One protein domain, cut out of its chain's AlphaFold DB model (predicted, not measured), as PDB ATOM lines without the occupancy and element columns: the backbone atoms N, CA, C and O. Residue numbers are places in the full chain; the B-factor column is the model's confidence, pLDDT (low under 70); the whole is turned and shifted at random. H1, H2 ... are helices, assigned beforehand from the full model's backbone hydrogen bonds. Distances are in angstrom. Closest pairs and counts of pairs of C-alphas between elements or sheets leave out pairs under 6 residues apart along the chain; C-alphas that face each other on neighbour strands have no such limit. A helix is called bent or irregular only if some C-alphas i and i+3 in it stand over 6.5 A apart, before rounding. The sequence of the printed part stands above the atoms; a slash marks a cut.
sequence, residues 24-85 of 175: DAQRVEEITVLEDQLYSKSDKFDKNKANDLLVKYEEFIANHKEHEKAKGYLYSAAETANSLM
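What this domain is: This is residues 24 to 85 of the 175 residues of an uncharacterized protein of Bacteroidetes bacterium (UniProt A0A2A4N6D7). Three helices of similar length run up and down, folding back twice: H2 packs between H1 and H3, which stay apart from each other, and the three centres make a triangle with H2 at its corner. It is two helical hairpins sharing H2, with the side between H1 and H3 not closed by contacts. The printed part has 62 residues with three named helices, in the order H1, H2, H3, and no named strand; the class is all helix. The whole is compact, with a radius of gyration of the C-alphas of 11.2 A, and the C-alphas span 35 by 23 by 15 A, only just elongated.

Where its parts are: The longest helix, H2, holds residues 47 to 63, 17 residues, and measures 24.5 A from C-alpha 47 at (25.131, 21.110, -43.071) to C-alpha 63 at (21.845, -2.972, -40.135). Before it along the chain comes H1, residues 24 to 39, with 22.3 A from first to last C-alpha; C-alpha 24 is at (28.859, -3.672, -46.851). After H2 comes H3, residues 70 to 83, with 19.7 A from first to last C-alpha; C-alpha 83 is at (28.076, 19.619, -35.065). No helix is bent or irregular.

How they stand to each other: H2 touches both other helices. H2 and H3 form a helical hairpin: they touch with 18 pairs of C-alphas within 8 A, and run opposite ways at a shallow tilt of 29 degrees. Their closest C-alphas are those of Ile 61 and Ala 70, 5.3 A apart, and their centres are 9.0 A apart. H1 and H2 form a second helical hairpin: they touch with 11 pairs of C-alphas within 8 A, and run opposite ways at a shallow tilt of 25 degrees. Their closest C-alphas are those of Leu 34 and Leu 53, 6.0 A apart, and their centres are 10.1 A apart. H1 and H3 are apart, with no C-alpha of the one within 8 A of the other. In H1, H2 and H3 every O i to N i+4 pair is within hydrogen-bond range.

The domain as a whole: The two C-alphas farthest apart are those of Asp 43 and Glu 66, at 35.0 A. The first and last printed C-alphas, those of Asp 24 and Met 85, are 28.8 A apart. The printed part has no cut. The link from H1 to H2 has 7 residues and that from H2 to H3 has 6; both are short, and no link is long. The mean pLDDT of the printed part is 92.3, and residues 41 to 43, in the link from H1 to H2, are under 70.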
ATOM      1  N   ASP A  24      28.258  -4.393 -47.986       82.38
ATOM      2  CA  ASP A  24      28.859  -3.672 -46.851       82.38
ATOM      3  C   ASP A  24      30.061  -2.839 -47.285       82.38
ATOM      4  O   ASP A  24      30.204  -1.688 -46.870       82.38
ATOM      5  N   ALA A  25      30.901  -3.400 -48.159       88.31
ATOM      6  CA  ALA A  25      32.047  -2.694 -48.719       88.31
ATOM      7  C   ALA A  25      31.602  -1.454 -49.509       88.31
ATOM      8  O   ALA A  25      32.195  -0.388 -49.359       88.31
ATOM      9  N   GLN A  26      30.520  -1.569 -50.287       89.50
ATOM     10  CA  GLN A  26      29.946  -0.432 -51.003       89.50
ATOM     11  C   GLN A  26      29.448   0.659 -50.043       89.50
ATOM     12  O   GLN A  26      29.726   1.834 -50.261       89.50
ATOM     13  N   ARG A  27      28.755   0.297 -48.956       90.94
ATOM     14  CA  ARG A  27      28.312   1.274 -47.947       90.94
ATOM     15  C   ARG A  27      29.470   1.977 -47.249       90.94
ATOM     16  O   ARG A  27      29.390   3.178 -47.009       90.94
ATOM     17  N   VAL A  28      30.519   1.233 -46.895       94.75
ATOM     18  CA  VAL A  28      31.730   1.810 -46.296       94.75
ATOM     19  C   VAL A  28      32.352   2.820 -47.257       94.75
ATOM     20  O   VAL A  28      32.667   3.926 -46.830       94.75
ATOM     21  N   GLU A  29      32.449   2.487 -48.545       94.62
ATOM     22  CA  GLU A  29      32.956   3.403 -49.572       94.62
ATOM     23  C   GLU A  29      32.083   4.662 -49.710       94.62
ATOM     24  O   GLU A  29      32.604   5.774 -49.717       94.62
ATOM     25  N   GLU A  30      30.751   4.521 -49.748       93.62
ATOM     26  CA  GLU A  30      29.824   5.666 -49.775       93.62
ATOM     27  C   GLU A  30      30.034   6.606 -48.580       93.62
ATOM     28  O   GLU A  30      30.058   7.829 -48.742       93.62
ATOM     29  N   ILE A  31      30.205   6.039 -47.381       96.38
ATOM     30  CA  ILE A  31      30.489   6.801 -46.162       96.38
ATOM     31  C   ILE A  31      31.840   7.508 -46.280       96.38
ATOM     32  O   ILE A  31      31.909   8.708 -46.022       96.38
ATOM     33  N   THR A  32      32.887   6.810 -46.715       95.56
ATOM     34  CA  THR A  32      34.232   7.383 -46.860       95.56
ATOM     35  C   THR A  32      34.263   8.532 -47.864       95.56
ATOM     36  O   THR A  32      34.851   9.575 -47.585       95.56
ATOM     37  N   VAL A  33      33.550   8.423 -48.988       93.56
ATOM     38  CA  VAL A  33      33.423   9.529 -49.948       93.56
ATOM     39  C   VAL A  33      32.750  10.750 -49.311       93.56
ATOM     40  O   VAL A  33      33.181  11.882 -49.546       93.56
ATOM     41  N   LEU A  34      31.704  10.556 -48.504       93.06
ATOM     42  CA  LEU A  34      31.033  11.655 -47.802       93.06
ATOM     43  C   LEU A  34      31.910  12.267 -46.699       93.06
ATOM     44  O   LEU A  34      31.936  13.493 -46.567       93.06
ATOM     45  N   GLU A  35      32.648  11.447 -45.945       94.06
ATOM     46  CA  GLU A  35      33.651  11.896 -44.968       94.06
ATOM     47  C   GLU A  35      34.699  12.784 -45.654       94.06
ATOM     48  O   GLU A  35      34.917  13.924 -45.237       94.06
ATOM     49  N   ASP A  36      35.279  12.326 -46.765       91.88
ATOM     50  CA  ASP A  36      36.263  13.093 -47.528       91.88
ATOM     51  C   ASP A  36      35.684  14.412 -48.042       91.88
ATOM     52  O   ASP A  36      36.324  15.463 -47.942       91.88
ATOM     53  N   GLN A  37      34.461  14.403 -48.568       88.31
ATOM     54  CA  GLN A  37      33.807  15.621 -49.048       88.31
ATOM     55  C   GLN A  37      33.525  16.636 -47.940       88.31
ATOM     56  O   GLN A  37      33.489  17.838 -48.227       88.31
ATOM     57  N   LEU A  38      33.284  16.171 -46.713       88.75
ATOM     58  CA  LEU A  38      32.999  17.034 -45.574       88.75
ATOM     59  C   LEU A  38      34.284  17.563 -44.920       88.75
ATOM     60  O   LEU A  38      34.314  18.731 -44.534       88.75
ATOM     61  N   TYR A  39      35.337  16.743 -44.828       84.19
ATOM     62  CA  TYR A  39      36.524  17.045 -44.017       84.19
ATOM     63  C   TYR A  39      37.789  17.406 -44.807       84.19
ATOM     64  O   TYR A  39      38.652  18.089 -44.262       84.19
ATOM     65  N   SER A  40      37.943  16.986 -46.068       76.25
ATOM     66  CA  SER A  40      39.258  17.074 -46.729       76.25
ATOM     67  C   SER A  40      39.543  18.391 -47.465       76.25
ATOM     68  O   SER A  40      40.714  18.679 -47.712       76.25
ATOM     69  N   LYS A  41      38.538  19.196 -47.856       64.50
ATOM     70  CA  LYS A  41      38.743  20.337 -48.791       64.50
ATOM     71  C   LYS A  41      37.725  21.490 -48.697       64.50
ATOM     72  O   LYS A  41      37.480  22.156 -49.702       64.50
ATOM     73  N   SER A  42      37.111  21.742 -47.540       61.78
ATOM     74  CA  SER A  42      36.149  22.846 -47.391       61.78
ATOM     75  C   SER A  42      36.473  23.747 -46.202       61.78
ATOM     76  O   SER A  42      36.486  23.282 -45.068       61.78
ATOM     77  N   ASP A  43      36.624  25.054 -46.446       68.56
ATOM     78  CA  ASP A  43      36.733  26.077 -45.388       68.56
ATOM     79  C   ASP A  43      35.404  26.282 -44.632       68.56
ATOM     80  O   ASP A  43      35.349  26.980 -43.618       68.56
ATOM     81  N   LYS A  44      34.302  25.696 -45.122       80.69
ATOM     82  CA  LYS A  44      32.961  25.859 -44.556       80.69
ATOM     83  C   LYS A  44      32.280  24.516 -44.310       80.69
ATOM     84  O   LYS A  44      32.142  23.697 -45.216       80.69
ATOM     85  N   PHE A  45      31.774  24.336 -43.094       85.81
ATOM     86  CA  PHE A  45      30.942  23.192 -42.729       85.81
ATOM     87  C   PHE A  45      29.639  23.177 -43.547       85.81
ATOM     88  O   PHE A  45      28.816  24.095 -43.446       85.81
ATOM     89  N   ASP A  46      29.452  22.137 -44.360       92.06
ATOM     90  CA  ASP A  46      28.243  21.928 -45.159       92.06
ATOM     91  C   ASP A  46      27.229  21.089 -44.371       92.06
ATOM     92  O   ASP A  46      27.372  19.875 -44.213       92.06
ATOM     93  N   LYS A  47      26.179  21.752 -43.875       93.69
ATOM     94  CA  LYS A  47      25.131  21.110 -43.071       93.69
ATOM     95  C   LYS A  47      24.336  20.057 -43.844       93.69
ATOM     96  O   LYS A  47      23.831  19.133 -43.215       93.69
ATOM     97  N   ASN A  48      24.183  20.190 -45.161       93.81
ATOM     98  CA  ASN A  48      23.420  19.214 -45.939       93.81
ATOM     99  C   ASN A  48      24.224  17.923 -46.063       93.81
ATOM    100  O   ASN A  48      23.740  16.870 -45.666       93.81
ATOM    101  N   LYS A  49      25.501  18.030 -46.448       93.44
ATOM    102  CA  LYS A  49      26.405  16.871 -46.504       93.44
ATOM    103  C   LYS A  49      26.589  16.201 -45.148       93.44
ATOM    104  O   LYS A  49      26.614  14.981 -45.068       93.44
ATOM    105  N   ALA A  50      26.684  16.983 -44.073       95.69
ATOM    106  CA  ALA A  50      26.760  16.430 -42.725       95.69
ATOM    107  C   ALA A  50      25.475  15.679 -42.328       95.69
ATOM    108  O   ALA A  50      25.560  14.648 -41.667       95.69
ATOM    109  N   ASN A  51      24.291  16.154 -42.737       97.19
ATOM    110  CA  ASN A  51      23.047  15.403 -42.533       97.19
ATOM    111  C   ASN A  51      23.027  14.107 -43.350       97.19
ATOM    112  O   ASN A  51      22.679  13.067 -42.795       97.19
ATOM    113  N   ASP A  52      23.434  14.148 -44.619       96.31
ATOM    114  CA  ASP A  52      23.507  12.954 -45.470       96.31
ATOM    115  C   ASP A  52      24.464  11.912 -44.871       96.31
ATOM    116  O   ASP A  52      24.122  10.737 -44.741       96.31
ATOM    117  N   LEU A  53      25.637  12.357 -44.408       97.31
ATOM    118  CA  LEU A  53      26.613  11.512 -43.725       97.31
ATOM    119  C   LEU A  53      26.053  10.917 -42.424       97.31
ATOM    120  O   LEU A  53      26.229   9.728 -42.161       97.31
ATOM    121  N   LEU A  54      25.339  11.712 -41.621       98.31
ATOM    122  CA  LEU A  54      24.691  11.226 -40.402       98.31
ATOM    123  C   LEU A  54      23.678  10.115 -40.702       98.31
ATOM    124  O   LEU A  54      23.688   9.095 -40.015       98.31
ATOM    125  N   VAL A  55      22.845  10.284 -41.735       97.69
ATOM    126  CA  VAL A  55      21.887   9.253 -42.167       97.69
ATOM    127  C   VAL A  55      22.622   7.969 -42.547       97.69
ATOM    128  O   VAL A  55      22.249   6.894 -42.081       97.69
ATOM    129  N   LYS A  56      23.716   8.069 -43.309       97.75
ATOM    130  CA  LYS A  56      24.508   6.901 -43.718       97.75
ATOM    131  C   LYS A  56      25.148   6.168 -42.543       97.75
ATOM    132  O   LYS A  56      25.112   4.937 -42.510       97.75
ATOM    133  N   TYR A  57      25.663   6.884 -41.542       98.25
ATOM    134  CA  TYR A  57      26.124   6.236 -40.314       98.25
ATOM    135  C   TYR A  57      24.986   5.505 -39.594       98.25
ATOM    136  O   TYR A  57      25.155   4.352 -39.200       98.25
ATOM    137  N   GLU A  58      23.830   6.154 -39.418       96.94
ATOM    138  CA  GLU A  58      22.680   5.572 -38.712       96.94
ATOM    139  C   GLU A  58      22.157   4.309 -39.410       96.94
ATOM    140  O   GLU A  58      21.934   3.293 -38.746       96.94
ATOM    141  N   GLU A  59      22.035   4.337 -40.739       95.50
ATOM    142  CA  GLU A  59      21.672   3.176 -41.560       95.50
ATOM    143  C   GLU A  59      22.677   2.031 -41.392       95.50
ATOM    144  O   GLU A  59      22.283   0.882 -41.166       95.50
ATOM    145  N   PHE A  60      23.977   2.337 -41.434       95.38
ATOM    146  CA  PHE A  60      25.019   1.329 -41.265       95.38
ATOM    147  C   PHE A  60      24.947   0.672 -39.882       95.38
ATOM    148  O   PHE A  60      24.935  -0.553 -39.761       95.38
ATOM    149  N   ILE A  61      24.862   1.473 -38.817       95.38
ATOM    150  CA  ILE A  61      24.817   0.970 -37.437       95.38
ATOM    151  C   ILE A  61      23.547   0.151 -37.189       95.38
ATOM    152  O   ILE A  61      23.598  -0.835 -36.451       95.38
ATOM    153  N   ALA A  62      22.409   0.543 -37.770       92.38
ATOM    154  CA  ALA A  62      21.146  -0.168 -37.603       92.38
ATOM    155  C   ALA A  62      21.203  -1.586 -38.190       92.38
ATOM    156  O   ALA A  62      20.731  -2.526 -37.541       92.38
ATOM    157  N   ASN A  63      21.826  -1.731 -39.361       89.62
ATOM    158  CA  ASN A  63      21.845  -2.972 -40.135       89.62
ATOM    159  C   ASN A  63      23.078  -3.854 -39.863       89.62
ATOM    160  O   ASN A  63      23.002  -5.068 -40.031       89.62
ATOM    161  N   HIS A  64      24.185  -3.281 -39.376       88.50
ATOM    162  CA  HIS A  64      25.486  -3.963 -39.273       88.50
ATOM    163  C   HIS A  64      26.126  -3.799 -37.894       88.50
ATOM    164  O   HIS A  64      27.303  -3.467 -37.759       88.50
ATOM    165  N   LYS A  65      25.355  -4.037 -36.827       84.75
ATOM    166  CA  LYS A  65      25.788  -3.786 -35.440       84.75
ATOM    167  C   LYS A  65      27.085  -4.492 -35.040       84.75
ATOM    168  O   LYS A  65      27.748  -3.989 -34.136       84.75
ATOM    169  N   GLU A  66      27.402  -5.637 -35.633       87.62
ATOM    170  CA  GLU A  66      28.587  -6.453 -35.316       87.62
ATOM    171  C   GLU A  66      29.789  -6.153 -36.222       87.62
ATOM    172  O   GLU A  66      30.888  -6.632 -35.959       87.62
ATOM    173  N   HIS A  67      29.604  -5.335 -37.261       91.69
ATOM    174  CA  HIS A  67      30.682  -4.968 -38.170       91.69
ATOM    175  C   HIS A  67      31.748  -4.133 -37.446       91.69
ATOM    176  O   HIS A  67      31.426  -3.254 -36.643       91.69
ATOM    177  N   GLU A  68      33.026  -4.349 -37.770       92.56
ATOM    178  CA  GLU A  68      34.164  -3.708 -37.088       92.56
ATOM    179  C   GLU A  68      34.094  -2.168 -37.091       92.56
ATOM    180  O   GLU A  68      34.451  -1.509 -36.111       92.56
ATOM    181  N   LYS A  69      33.551  -1.585 -38.167       95.25
ATOM    182  CA  LYS A  69      33.351  -0.134 -38.324       95.25
ATOM    183  C   LYS A  69      32.185   0.424 -37.508       95.25
ATOM    184  O   LYS A  69      32.181   1.616 -37.217       95.25
ATOM    185  N   ALA A  70      31.223  -0.401 -37.089       95.44
ATOM    186  CA  ALA A  70      29.992   0.073 -36.453       95.44
ATOM    187  C   ALA A  70      30.252   0.830 -35.142       95.44
ATOM    188  O   ALA A  70      29.549   1.790 -34.829       95.44
ATOM    189  N   LYS A  71      31.290   0.442 -34.382       97.00
ATOM    190  CA  LYS A  71      31.735   1.207 -33.206       97.00
ATOM    191  C   LYS A  71      32.202   2.609 -33.597       97.00
ATOM    192  O   LYS A  71      31.778   3.577 -32.975       97.00
ATOM    193  N   GLY A  72      33.066   2.708 -34.608       97.69
ATOM    194  CA  GLY A  72      33.572   3.985 -35.113       97.69
ATOM    195  C   GLY A  72      32.440   4.878 -35.605       97.69
ATOM    196  O   GLY A  72      32.296   5.992 -35.120       97.69
ATOM    197  N   TYR A  73      31.567   4.344 -36.459       98.25
ATOM    198  CA  TYR A  73      30.438   5.094 -37.003       98.25
ATOM    199  C   TYR A  73      29.424   5.528 -35.950       98.25
ATOM    200  O   TYR A  73      28.864   6.608 -36.085       98.25
ATOM    201  N   LEU A  74      29.209   4.764 -34.871       98.56
ATOM    202  CA  LEU A  74      28.355   5.236 -33.775       98.56
ATOM    203  C   LEU A  74      28.929   6.483 -33.099       98.56
ATOM    204  O   LEU A  74      28.177   7.400 -32.771       98.56
ATOM    205  N   TYR A  75      30.245   6.512 -32.898       98.44
ATOM    206  CA  TYR A  75      30.919   7.682 -32.350       98.44
ATOM    207  C   TYR A  75      30.842   8.864 -33.325       98.44
ATOM    208  O   TYR A  75      30.351   9.927 -32.948       98.44
ATOM    209  N   SER A  76      31.198   8.650 -34.596       98.25
ATOM    210  CA  SER A  76      31.130   9.682 -35.639       98.25
ATOM    211  C   SER A  76      29.710  10.222 -35.834       98.25
ATOM    212  O   SER A  76      29.524  11.419 -36.016       98.25
ATOM    213  N   ALA A  77      28.678   9.378 -35.740       98.69
ATOM    214  CA  ALA A  77      27.285   9.817 -35.789       98.69
ATOM    215  C   ALA A  77      26.946  10.765 -34.630       98.69
ATOM    216  O   ALA A  77      26.250  11.761 -34.832       98.69
ATOM    217  N   ALA A  78      27.438  10.483 -33.419       98.75
ATOM    218  CA  ALA A  78      27.223  11.344 -32.260       98.75
ATOM    219  C   ALA A  78      27.901  12.713 -32.437       98.75
ATOM    220  O   ALA A  78      27.279  13.744 -32.169       98.75
ATOM    221  N   GLU A  79      29.137  12.727 -32.945       98.25
ATOM    222  CA  GLU A  79      29.882  13.954 -33.248       98.25
ATOM    223  C   GLU A  79      29.205  14.768 -34.351       98.25
ATOM    224  O   GLU A  79      28.918  15.948 -34.153       98.25
ATOM    225  N   THR A  80      28.840  14.134 -35.466       98.12
ATOM    226  CA  THR A  80      28.143  14.793 -36.576       98.12
ATOM    227  C   THR A  80      26.798  15.364 -36.131       98.12
ATOM    228  O   THR A  80      26.483  16.513 -36.445       98.12
ATOM    229  N   ALA A  81      26.016  14.618 -35.341       98.69
ATOM    230  CA  ALA A  81      24.772  15.126 -34.767       98.69
ATOM    231  C   ALA A  81      25.015  16.343 -33.857       98.69
ATOM    232  O   ALA A  81      24.228  17.291 -33.885       98.69
ATOM    233  N   ASN A  82      26.107  16.349 -33.086       98.31
ATOM    234  CA  ASN A  82      26.485  17.486 -32.251       98.31
ATOM    235  C   ASN A  82      26.866  18.714 -33.097       98.31
ATOM    236  O   ASN A  82      26.337  19.800 -32.872       98.31
ATOM    237  N   SER A  83      27.699  18.545 -34.130       96.31
ATOM    238  CA  SER A  83      28.076  19.619 -35.065       96.31
ATOM    239  C   SER A  83      26.879  20.189 -35.835       96.31
ATOM    240  O   SER A  83      26.840  21.376 -36.159       96.31
ATOM    241  N   LEU A  84      25.863  19.362 -36.093       97.12
ATOM    242  CA  LEU A  84      24.581  19.774 -36.670       97.12
ATOM    243  C   LEU A  84      23.636  20.447 -35.661       97.12
ATOM    244  O   LEU A  84      22.535  20.846 -36.044       97.12
ATOM    245  N   MET A  85      24.039  20.578 -34.392       97.81
ATOM    246  CA  MET A  85      23.223  21.071 -33.276       97.81
ATOM    247  C   MET A  85      21.956  20.233 -33.027       97.81
ATOM    248  O   MET A  85      20.970  20.701 -32.458       97.81
TER     249      MET A  85